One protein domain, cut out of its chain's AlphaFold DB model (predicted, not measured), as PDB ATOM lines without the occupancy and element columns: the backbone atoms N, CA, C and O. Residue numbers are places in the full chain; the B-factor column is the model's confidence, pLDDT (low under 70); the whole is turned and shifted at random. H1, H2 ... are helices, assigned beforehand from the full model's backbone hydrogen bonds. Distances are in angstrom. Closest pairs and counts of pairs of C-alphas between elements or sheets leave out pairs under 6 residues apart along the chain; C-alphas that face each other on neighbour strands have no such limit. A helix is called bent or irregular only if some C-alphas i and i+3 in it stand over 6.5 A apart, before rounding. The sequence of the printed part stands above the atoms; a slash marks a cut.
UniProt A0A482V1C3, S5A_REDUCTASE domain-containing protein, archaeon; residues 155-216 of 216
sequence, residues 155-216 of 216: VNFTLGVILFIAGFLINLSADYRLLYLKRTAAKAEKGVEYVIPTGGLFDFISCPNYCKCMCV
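AT A GLANCE: This is residues 155 to 216 of the 216 residues of the protein "S5A_REDUCTASE domain-containing protein" of archaeon (UniProt A0A482V1C3). One long straight helix, H1, makes the whole length of a rod, and the rest of the printed part folds back along one side of it: a long loop of residues 189 to 199, then the very short helix H2, then the short helix H3, which packs on H1 and runs back toward its beginning. H2 and H3 both sit on the middle stretch of H1, with H2 at residues 170 to 174 and H3 at residues 163 to 175. The printed part has 62 residues with three named helices, in the order H1, H2, H3, and no named strand, and its class is all helix. The whole is loose, with a radius of gyration of the C-alphas of 14.5 A, and it spans 51 by 18 by 14 A.

IN THESE COORDINATES: H1 takes residues 155 to 188, beginning at C-alpha 155 at (163.669, 102.688, 168.365) and ending at C-alpha 188 at (174.410, 150.603, 172.346), 49.3 A from first to last C-alpha. H2 is residues 200 to 203, with 6.1 A between its first and last C-alphas; it is neither bent nor irregular, but only just. H3 is residues 208 to 215, 13.0 A long, ending at C-alpha 215 at (167.035, 118.580, 161.695). H3 is only just irregular: C-alphas 210 and 213 are 6.50 A apart.

HOW THE PARTS SIT: H1 touches H2 with its residues 170 to 174 alone, and their closest C-alphas, those of Ala 174 and Leu 201, are 7.3 A apart. H1 touches H3 with its residues 163 to 175 alone, and the closest C-alphas here are those of Asn 171 and Asn 209, at 4.4 A. The lines of H1 and H3 stand at a shallow tilt of 31 degrees, and the two helices run opposite ways. H2 and H3 are close but not clearly touching, with the closest C-alphas, those of Leu 201 and Pro 208, 6.2 A apart. In H1 every O i to N i+4 pair is within hydrogen-bond range; in H3 0 of 4 such pairs are, against 4 of 5 O i to N i+3 pairs, and H2 is too short for any O i to N i+4 pair.

THE WHOLE: The two C-alphas farthest apart are those of Val 155 and Lys 190, at 51.7 A, while the first and last printed C-alphas, those of Val 155 and Val 216, are 18.8 A apart. Val 216 is the chain's last residue, and the printed part has no cut. The link from H1 to H2 is long, with 11 residues, and the link from H2 to H3 is tight, with 4. The mean pLDDT of the printed part is 86.6, and the model's confidence is under 70 at residue 193 and at residues 213 to 216.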
ATOM      1  N   VAL A 155     162.848 101.752 167.574       89.56
ATOM      2  CA  VAL A 155     163.669 102.688 168.365       89.56
ATOM      3  C   VAL A 155     164.243 103.815 167.495       89.56
ATOM      4  O   VAL A 155     164.308 104.960 167.933       89.56
ATOM      5  N   ASN A 156     164.583 103.520 166.235       90.19
ATOM      6  CA  ASN A 156     165.119 104.500 165.285       90.19
ATOM      7  C   ASN A 156     164.167 105.678 165.048       90.19
ATOM      8  O   ASN A 156     164.628 106.809 164.920       90.19
ATOM      9  N   PHE A 157     162.851 105.434 165.008       90.12
ATOM     10  CA  PHE A 157     161.876 106.509 164.836       90.12
ATOM     11  C   PHE A 157     161.883 107.435 166.053       90.12
ATOM     12  O   PHE A 157     162.036 108.646 165.913       90.12
ATOM     13  N   THR A 158     161.782 106.866 167.256       91.00
ATOM     14  CA  THR A 158     161.769 107.630 168.508       91.00
ATOM     15  C   THR A 158     163.058 108.426 168.698       91.00
ATOM     16  O   THR A 158     162.999 109.622 168.979       91.00
ATOM     17  N   LEU A 159     164.221 107.800 168.491       92.00
ATOM     18  CA  LEU A 159     165.512 108.486 168.572       92.00
ATOM     19  C   LEU A 159     165.632 109.591 167.520       92.00
ATOM     20  O   LEU A 159     166.074 110.688 167.851       92.00
ATOM     21  N   GLY A 160     165.189 109.340 166.286       91.94
ATOM     22  CA  GLY A 160     165.183 110.342 165.220       91.94
ATOM     23  C   GLY A 160     164.333 111.564 165.568       91.94
ATOM     24  O   GLY A 160     164.782 112.694 165.393       91.94
ATOM     25  N   VAL A 161     163.141 111.361 166.136       92.44
ATOM     26  CA  VAL A 161     162.268 112.461 166.578       92.44
ATOM     27  C   VAL A 161     162.896 113.250 167.728       92.44
ATOM     28  O   VAL A 161     162.879 114.480 167.699       92.44
ATOM     29  N   ILE A 162     163.486 112.574 168.716       93.31
ATOM     30  CA  ILE A 162     164.174 113.240 169.833       93.31
ATOM     31  C   ILE A 162     165.342 114.083 169.315       93.31
ATOM     32  O   ILE A 162     165.461 115.251 169.687       93.31
ATOM     33  N   LEU A 163     166.171 113.521 168.431       93.44
ATOM     34  CA  LEU A 163     167.301 114.223 167.821       93.44
ATOM     35  C   LEU A 163     166.841 115.433 167.007       93.44
ATOM     36  O   LEU A 163     167.409 116.514 167.156       93.44
ATOM     37  N   PHE A 164     165.777 115.282 166.218       94.25
ATOM     38  CA  PHE A 164     165.200 116.381 165.455       94.25
ATOM     39  C   PHE A 164     164.728 117.515 166.368       94.25
ATOM     40  O   PHE A 164     165.080 118.672 166.138       94.25
ATOM     41  N   ILE A 165     163.950 117.205 167.414       94.25
ATOM     42  CA  ILE A 165     163.412 118.213 168.340       94.25
ATOM     43  C   ILE A 165     164.553 118.909 169.082       94.25
ATOM     44  O   ILE A 165     164.578 120.138 169.150       94.25
ATOM     45  N   ALA A 166     165.513 118.145 169.605       94.25
ATOM     46  CA  ALA A 166     166.671 118.696 170.298       94.25
ATOM     47  C   ALA A 166     167.478 119.624 169.378       94.25
ATOM     48  O   ALA A 166     167.729 120.777 169.733       94.25
ATOM     49  N   GLY A 167     167.810 119.164 168.168       92.88
ATOM     50  CA  GLY A 167     168.507 119.964 167.163       92.88
ATOM     51  C   GLY A 167     167.743 121.233 166.795       92.88
ATOM     52  O   GLY A 167     168.335 122.311 166.717       92.88
ATOM     53  N   PHE A 168     166.420 121.131 166.639       92.88
ATOM     54  CA  PHE A 168     165.572 122.250 166.244       92.88
ATOM     55  C   PHE A 168     165.537 123.316 167.334       92.88
ATOM     56  O   PHE A 168     165.752 124.492 167.049       92.88
ATOM     57  N   LEU A 169     165.331 122.914 168.590       94.19
ATOM     58  CA  LEU A 169     165.303 123.829 169.732       94.19
ATOM     59  C   LEU A 169     166.664 124.486 169.974       94.19
ATOM     60  O   LEU A 169     166.716 125.684 170.257       94.19
ATOM     61  N   ILE A 170     167.761 123.737 169.826       93.75
ATOM     62  CA  ILE A 170     169.119 124.283 169.929       93.75
ATOM     63  C   ILE A 170     169.359 125.314 168.823       93.75
ATOM     64  O   ILE A 170     169.790 126.432 169.120       93.75
ATOM     65  N   ASN A 171     169.051 124.973 167.565       93.31
ATOM     66  CA  ASN A 171     169.210 125.890 166.438       93.31
ATOM     67  C   ASN A 171     168.365 127.156 166.635       93.31
ATOM     68  O   ASN A 171     168.890 128.262 166.510       93.31
ATOM     69  N   LEU A 172     167.098 126.996 167.024       92.88
ATOM     70  CA  LEU A 172     166.172 128.090 167.294       92.88
ATOM     71  C   LEU A 172     166.712 129.016 168.391       92.88
ATOM     72  O   LEU A 172     166.860 130.218 168.180       92.88
ATOM     73  N   SER A 173     167.054 128.454 169.551       93.69
ATOM     74  CA  SER A 173     167.575 129.207 170.695       93.69
ATOM     75  C   SER A 173     168.839 129.988 170.324       93.69
ATOM     76  O   SER A 173     168.928 131.195 170.572       93.69
ATOM     77  N   ALA A 174     169.787 129.334 169.648       93.25
ATOM     78  CA  ALA A 174     171.038 129.951 169.232       93.25
ATOM     79  C   ALA A 174     170.828 131.089 168.219       93.25
ATOM     80  O   ALA A 174     171.395 132.173 168.376       93.25
ATOM     81  N   ASP A 175     169.991 130.878 167.203       91.88
ATOM     82  CA  ASP A 175     169.745 131.868 166.154       91.88
ATOM     83  C   ASP A 175     169.031 133.116 166.704       91.88
ATOM     84  O   ASP A 175     169.447 134.245 166.421       91.88
ATOM     85  N   TYR A 176     168.015 132.954 167.562       92.81
ATOM     86  CA  TYR A 176     167.356 134.098 168.206       92.81
ATOM     87  C   TYR A 176     168.266 134.814 169.206       92.81
ATOM     88  O   TYR A 176     168.209 136.044 169.303       92.81
ATOM     89  N   ARG A 177     169.153 134.091 169.900       92.44
ATOM     90  CA  ARG A 177     170.164 134.703 170.772       92.44
ATOM     91  C   ARG A 177     171.136 135.570 169.974       92.44
ATOM     92  O   ARG A 177     171.387 136.705 170.375       92.44
ATOM     93  N   LEU A 178     171.622 135.102 168.823       90.50
ATOM     94  CA  LEU A 178     172.485 135.901 167.941       90.50
ATOM     95  C   LEU A 178     171.779 137.164 167.441       90.50
ATOM     96  O   LEU A 178     172.376 138.242 167.424       90.50
ATOM     97  N   LEU A 179     170.506 137.055 167.057       89.62
ATOM     98  CA  LEU A 179     169.710 138.215 166.649       89.62
ATOM     99  C   LEU A 179     169.517 139.208 167.798       89.62
ATOM    100  O   LEU A 179     169.626 140.414 167.582       89.62
ATOM    101  N   TYR A 180     169.261 138.718 169.013       91.00
ATOM    102  CA  TYR A 180     169.145 139.553 170.206       91.00
ATOM    103  C   TYR A 180     170.447 140.305 170.497       91.00
ATOM    104  O   TYR A 180     170.424 141.526 170.635       91.00
ATOM    105  N   LEU A 181     171.588 139.611 170.516       90.00
ATOM    106  CA  LEU A 181     172.886 140.227 170.802       90.00
ATOM    107  C   LEU A 181     173.259 141.287 169.760       90.00
ATOM    108  O   LEU A 181     173.677 142.383 170.127       90.00
ATOM    109  N   LYS A 182     173.020 141.012 168.470       86.75
ATOM    110  CA  LYS A 182     173.218 142.001 167.399       86.75
ATOM    111  C   LYS A 182     172.323 143.228 167.568       86.75
ATOM    112  O   LYS A 182     172.800 144.349 167.426       86.75
ATOM    113  N   ARG A 183     171.041 143.031 167.900       86.31
ATOM    114  CA  ARG A 183     170.092 144.130 168.155       86.31
ATOM    115  C   ARG A 183     170.534 145.007 169.316       86.31
ATOM    116  O   ARG A 183     170.452 146.226 169.212       86.31
ATOM    117  N   THR A 184     170.961 144.397 170.416       87.44
ATOM    118  CA  THR A 184     171.377 145.121 171.619       87.44
ATOM    119  C   THR A 184     172.668 145.894 171.373       87.44
ATOM    120  O   THR A 184     172.732 147.073 171.707       87.44
ATOM    121  N   ALA A 185     173.652 145.289 170.706       86.00
ATOM    122  CA  ALA A 185     174.895 145.973 170.362       86.00
ATOM    123  C   ALA A 185     174.677 147.144 169.395       86.00
ATOM    124  O   ALA A 185     175.161 148.240 169.655       86.00
ATOM    125  N   ALA A 186     173.864 146.960 168.349       83.25
ATOM    126  CA  ALA A 186     173.545 148.030 167.402       83.25
ATOM    127  C   ALA A 186     172.792 149.214 168.043       83.25
ATOM    128  O   ALA A 186     172.830 150.323 167.512       83.25
ATOM    129  N   LYS A 187     172.087 148.986 169.163       84.50
ATOM    130  CA  LYS A 187     171.456 150.050 169.961       84.50
ATOM    131  C   LYS A 187     172.447 150.768 170.878       84.50
ATOM    132  O   LYS A 187     172.278 151.962 171.096       84.50
ATOM    133  N   ALA A 188     173.419 150.046 171.432       86.62
ATOM    134  CA  ALA A 188     174.410 150.603 172.346       86.62
ATOM    135  C   ALA A 188     175.446 151.465 171.610       86.62
ATOM    136  O   ALA A 188     175.787 152.547 172.076       86.62
ATOM    137  N   GLU A 189     175.907 151.014 170.443       82.31
ATOM    138  CA  GLU A 189     176.947 151.695 169.676       82.31
ATOM    139  C   GLU A 189     176.708 151.536 168.166       82.31
ATOM    140  O   GLU A 189     176.513 150.436 167.636       82.31
ATOM    141  N   LYS A 190     176.713 152.664 167.446       75.44
ATOM    142  CA  LYS A 190     176.568 152.666 165.987       75.44
ATOM    143  C   LYS A 190     177.858 152.157 165.349       75.44
ATOM    144  O   LYS A 190     178.911 152.745 165.544       75.44
ATOM    145  N   GLY A 191     177.747 151.119 164.522       71.19
ATOM    146  CA  GLY A 191     178.877 150.558 163.773       71.19
ATOM    147  C   GLY A 191     179.422 149.238 164.326       71.19
ATOM    148  O   GLY A 191     180.287 148.646 163.687       71.19
ATOM    149  N   VAL A 192     178.892 148.725 165.445       72.00
ATOM    150  CA  VAL A 192     179.277 147.401 165.958       72.00
ATOM    151  C   VAL A 192     178.768 146.305 165.025       72.00
ATOM    152  O   VAL A 192     177.571 146.032 164.925       72.00
ATOM    153  N   GLU A 193     179.702 145.673 164.321       67.62
ATOM    154  CA  GLU A 193     179.411 144.685 163.282       67.62
ATOM    155  C   GLU A 193     179.390 143.240 163.810       67.62
ATOM    156  O   GLU A 193     178.636 142.390 163.323       67.62
ATOM    157  N   TYR A 194     180.207 142.955 164.824       74.81
ATOM    158  CA  TYR A 194     180.351 141.632 165.421       74.81
ATOM    159  C   TYR A 194     180.388 141.727 166.944       74.81
ATOM    160  O   TYR A 194     181.000 142.628 167.507       74.81
ATOM    161  N   VAL A 195     179.737 140.767 167.596       83.56
ATOM    162  CA  VAL A 195     179.645 140.664 169.053       83.56
ATOM    163  C   VAL A 195     180.004 139.238 169.424       83.56
ATOM    164  O   VAL A 195     179.531 138.302 168.773       83.56
ATOM    165  N   ILE A 196     180.823 139.071 170.462       86.75
ATOM    166  CA  ILE A 196     181.117 137.749 171.015       86.75
ATOM    167  C   ILE A 196     179.805 137.184 171.576       86.75
ATOM    168  O   ILE A 196     179.192 137.818 172.439       86.75
ATOM    169  N   PRO A 197     179.329 136.034 171.072       89.06
ATOM    170  CA  PRO A 197     178.076 135.476 171.536       89.06
ATOM    171  C   PRO A 197     178.242 134.908 172.948       89.06
ATOM    172  O   PRO A 197     179.126 134.092 173.183       89.06
ATOM    173  N   THR A 198     177.389 135.337 173.878       90.12
ATOM    174  CA  THR A 198     177.380 134.866 175.273       90.12
ATOM    175  C   THR A 198     175.983 134.421 175.698       90.12
ATOM    176  O   THR A 198     174.962 134.937 175.214       90.12
ATOM    177  N   GLY A 199     175.923 133.491 176.648       90.62
ATOM    178  CA  GLY A 199     174.709 132.952 177.247       90.62
ATOM    179  C   GLY A 199     174.154 131.716 176.539       90.62
ATOM    180  O   GLY A 199     174.105 131.631 175.308       90.62
ATOM    181  N   GLY A 200     173.637 130.784 177.339       91.12
ATOM    182  CA  GLY A 200     173.043 129.539 176.855       91.12
ATOM    183  C   GLY A 200     174.124 128.574 176.372       91.12
ATOM    184  O   GLY A 200     175.161 128.431 177.009       91.12
ATOM    185  N   LEU A 201     173.915 127.919 175.226       91.94
ATOM    186  CA  LEU A 201     174.921 126.993 174.685       91.94
ATOM    187  C   LEU A 201     176.185 127.696 174.166       91.94
ATOM    188  O   LEU A 201     177.211 127.038 174.009       91.94
ATOM    189  N   PHE A 202     176.140 129.010 173.921       93.00
ATOM    190  CA  PHE A 202     177.319 129.763 173.489       93.00
ATOM    191  C   PHE A 202     178.431 129.814 174.544       93.00
ATOM    192  O   PHE A 202     179.584 130.029 174.185       93.00
ATOM    193  N   ASP A 203     178.109 129.553 175.814       92.25
ATOM    194  CA  ASP A 203     179.104 129.492 176.892       92.25
ATOM    195  C   ASP A 203     179.942 128.198 176.843       92.25
ATOM    196  O   ASP A 203     181.007 128.124 177.451       92.25
ATOM    197  N   PHE A 204     179.486 127.186 176.092       92.69
ATOM    198  CA  PHE A 204     180.140 125.878 175.979       92.69
ATOM    199  C   PHE A 204     180.700 125.610 174.581       92.69
ATOM    200  O   PHE A 204     181.745 124.979 174.442       92.69
ATOM    201  N   ILE A 205     180.000 126.058 173.535       92.75
ATOM    202  CA  ILE A 205     180.357 125.797 172.137       92.75
ATOM    203  C   ILE A 205     180.223 127.057 171.282       92.75
ATOM    204  O   ILE A 205     179.314 127.861 171.460       92.75
ATOM    205  N   SER A 206     181.108 127.225 170.295       88.19
ATOM    206  CA  SER A 206     181.162 128.459 169.494       88.19
ATOM    207  C   SER A 206     180.001 128.617 168.505       88.19
ATOM    208  O   SER A 206     179.611 129.741 168.186       88.19
ATOM    209  N   CYS A 207     179.462 127.510 167.979       87.88
ATOM    210  CA  CYS A 207     178.438 127.520 166.926       87.88
ATOM    211  C   CYS A 207     177.288 126.531 167.209       87.88
ATOM    212  O   CYS A 207     177.058 125.621 166.413       87.88
ATOM    213  N   PRO A 208     176.531 126.692 168.314       90.31
ATOM    214  CA  PRO A 208     175.362 125.857 168.613       90.31
ATOM    215  C   PRO A 208     174.299 125.904 167.511       90.31
ATOM    216  O   PRO A 208     173.586 124.936 167.279       90.31
ATOM    217  N   ASN A 209     174.222 127.001 166.759       87.38
ATOM    218  CA  ASN A 209     173.319 127.119 165.621       87.38
ATOM    219  C   ASN A 209     173.634 126.138 164.476       87.38
ATOM    220  O   ASN A 209     172.754 125.882 163.654       87.38
ATOM    221  N   TYR A 210     174.834 125.550 164.415       85.50
ATOM    222  CA  TYR A 210     175.177 124.536 163.407       85.50
ATOM    223  C   TYR A 210     174.547 123.169 163.688       85.50
ATOM    224  O   TYR A 210     174.465 122.350 162.776       85.50
ATOM    225  N   CYS A 211     173.972 122.958 164.880       77.75
ATOM    226  CA  CYS A 211     173.162 121.776 165.189       77.75
ATOM    227  C   CYS A 211     171.914 121.624 164.296       77.75
ATOM    228  O   CYS A 211     171.245 120.599 164.383       77.75
ATOM    229  N   LYS A 212     171.628 122.575 163.386       73.75
ATOM    230  CA  LYS A 212     170.661 122.403 162.284       73.75
ATOM    231  C   LYS A 212     170.885 121.099 161.505       73.75
ATOM    232  O   LYS A 212     169.915 120.547 161.008       73.75
ATOM    233  N   CYS A 213     172.114 120.583 161.408       67.56
ATOM    234  CA  CYS A 213     172.387 119.298 160.746       67.56
ATOM    235  C   CYS A 213     171.624 118.103 161.346       67.56
ATOM    236  O   CYS A 213     171.466 117.096 160.673       67.56
ATOM    237  N   MET A 214     171.131 118.210 162.583       63.25
ATOM    238  CA  MET A 214     170.306 117.182 163.229       63.25
ATOM    239  C   MET A 214     168.820 117.264 162.827       63.25
ATOM    240  O   MET A 214     168.029 116.424 163.246       63.25
ATOM    241  N   CYS A 215     168.426 118.282 162.055       62.81
ATOM    242  CA  CYS A 215     167.035 118.580 161.695       62.81
ATOM    243  C   CYS A 215     166.694 118.319 160.221       62.81
ATOM    244  O   CYS A 215     165.564 118.609 159.824       62.81
ATOM    245  N   VAL A 216     167.652 117.877 159.400       56.22
ATOM    246  CA  VAL A 216     167.530 117.816 157.930       56.22
ATOM    247  C   VAL A 216     167.886 116.432 157.415       56.22
ATOM    248  O   VAL A 216     168.888 115.879 157.915       56.22
TER     249      VAL A 216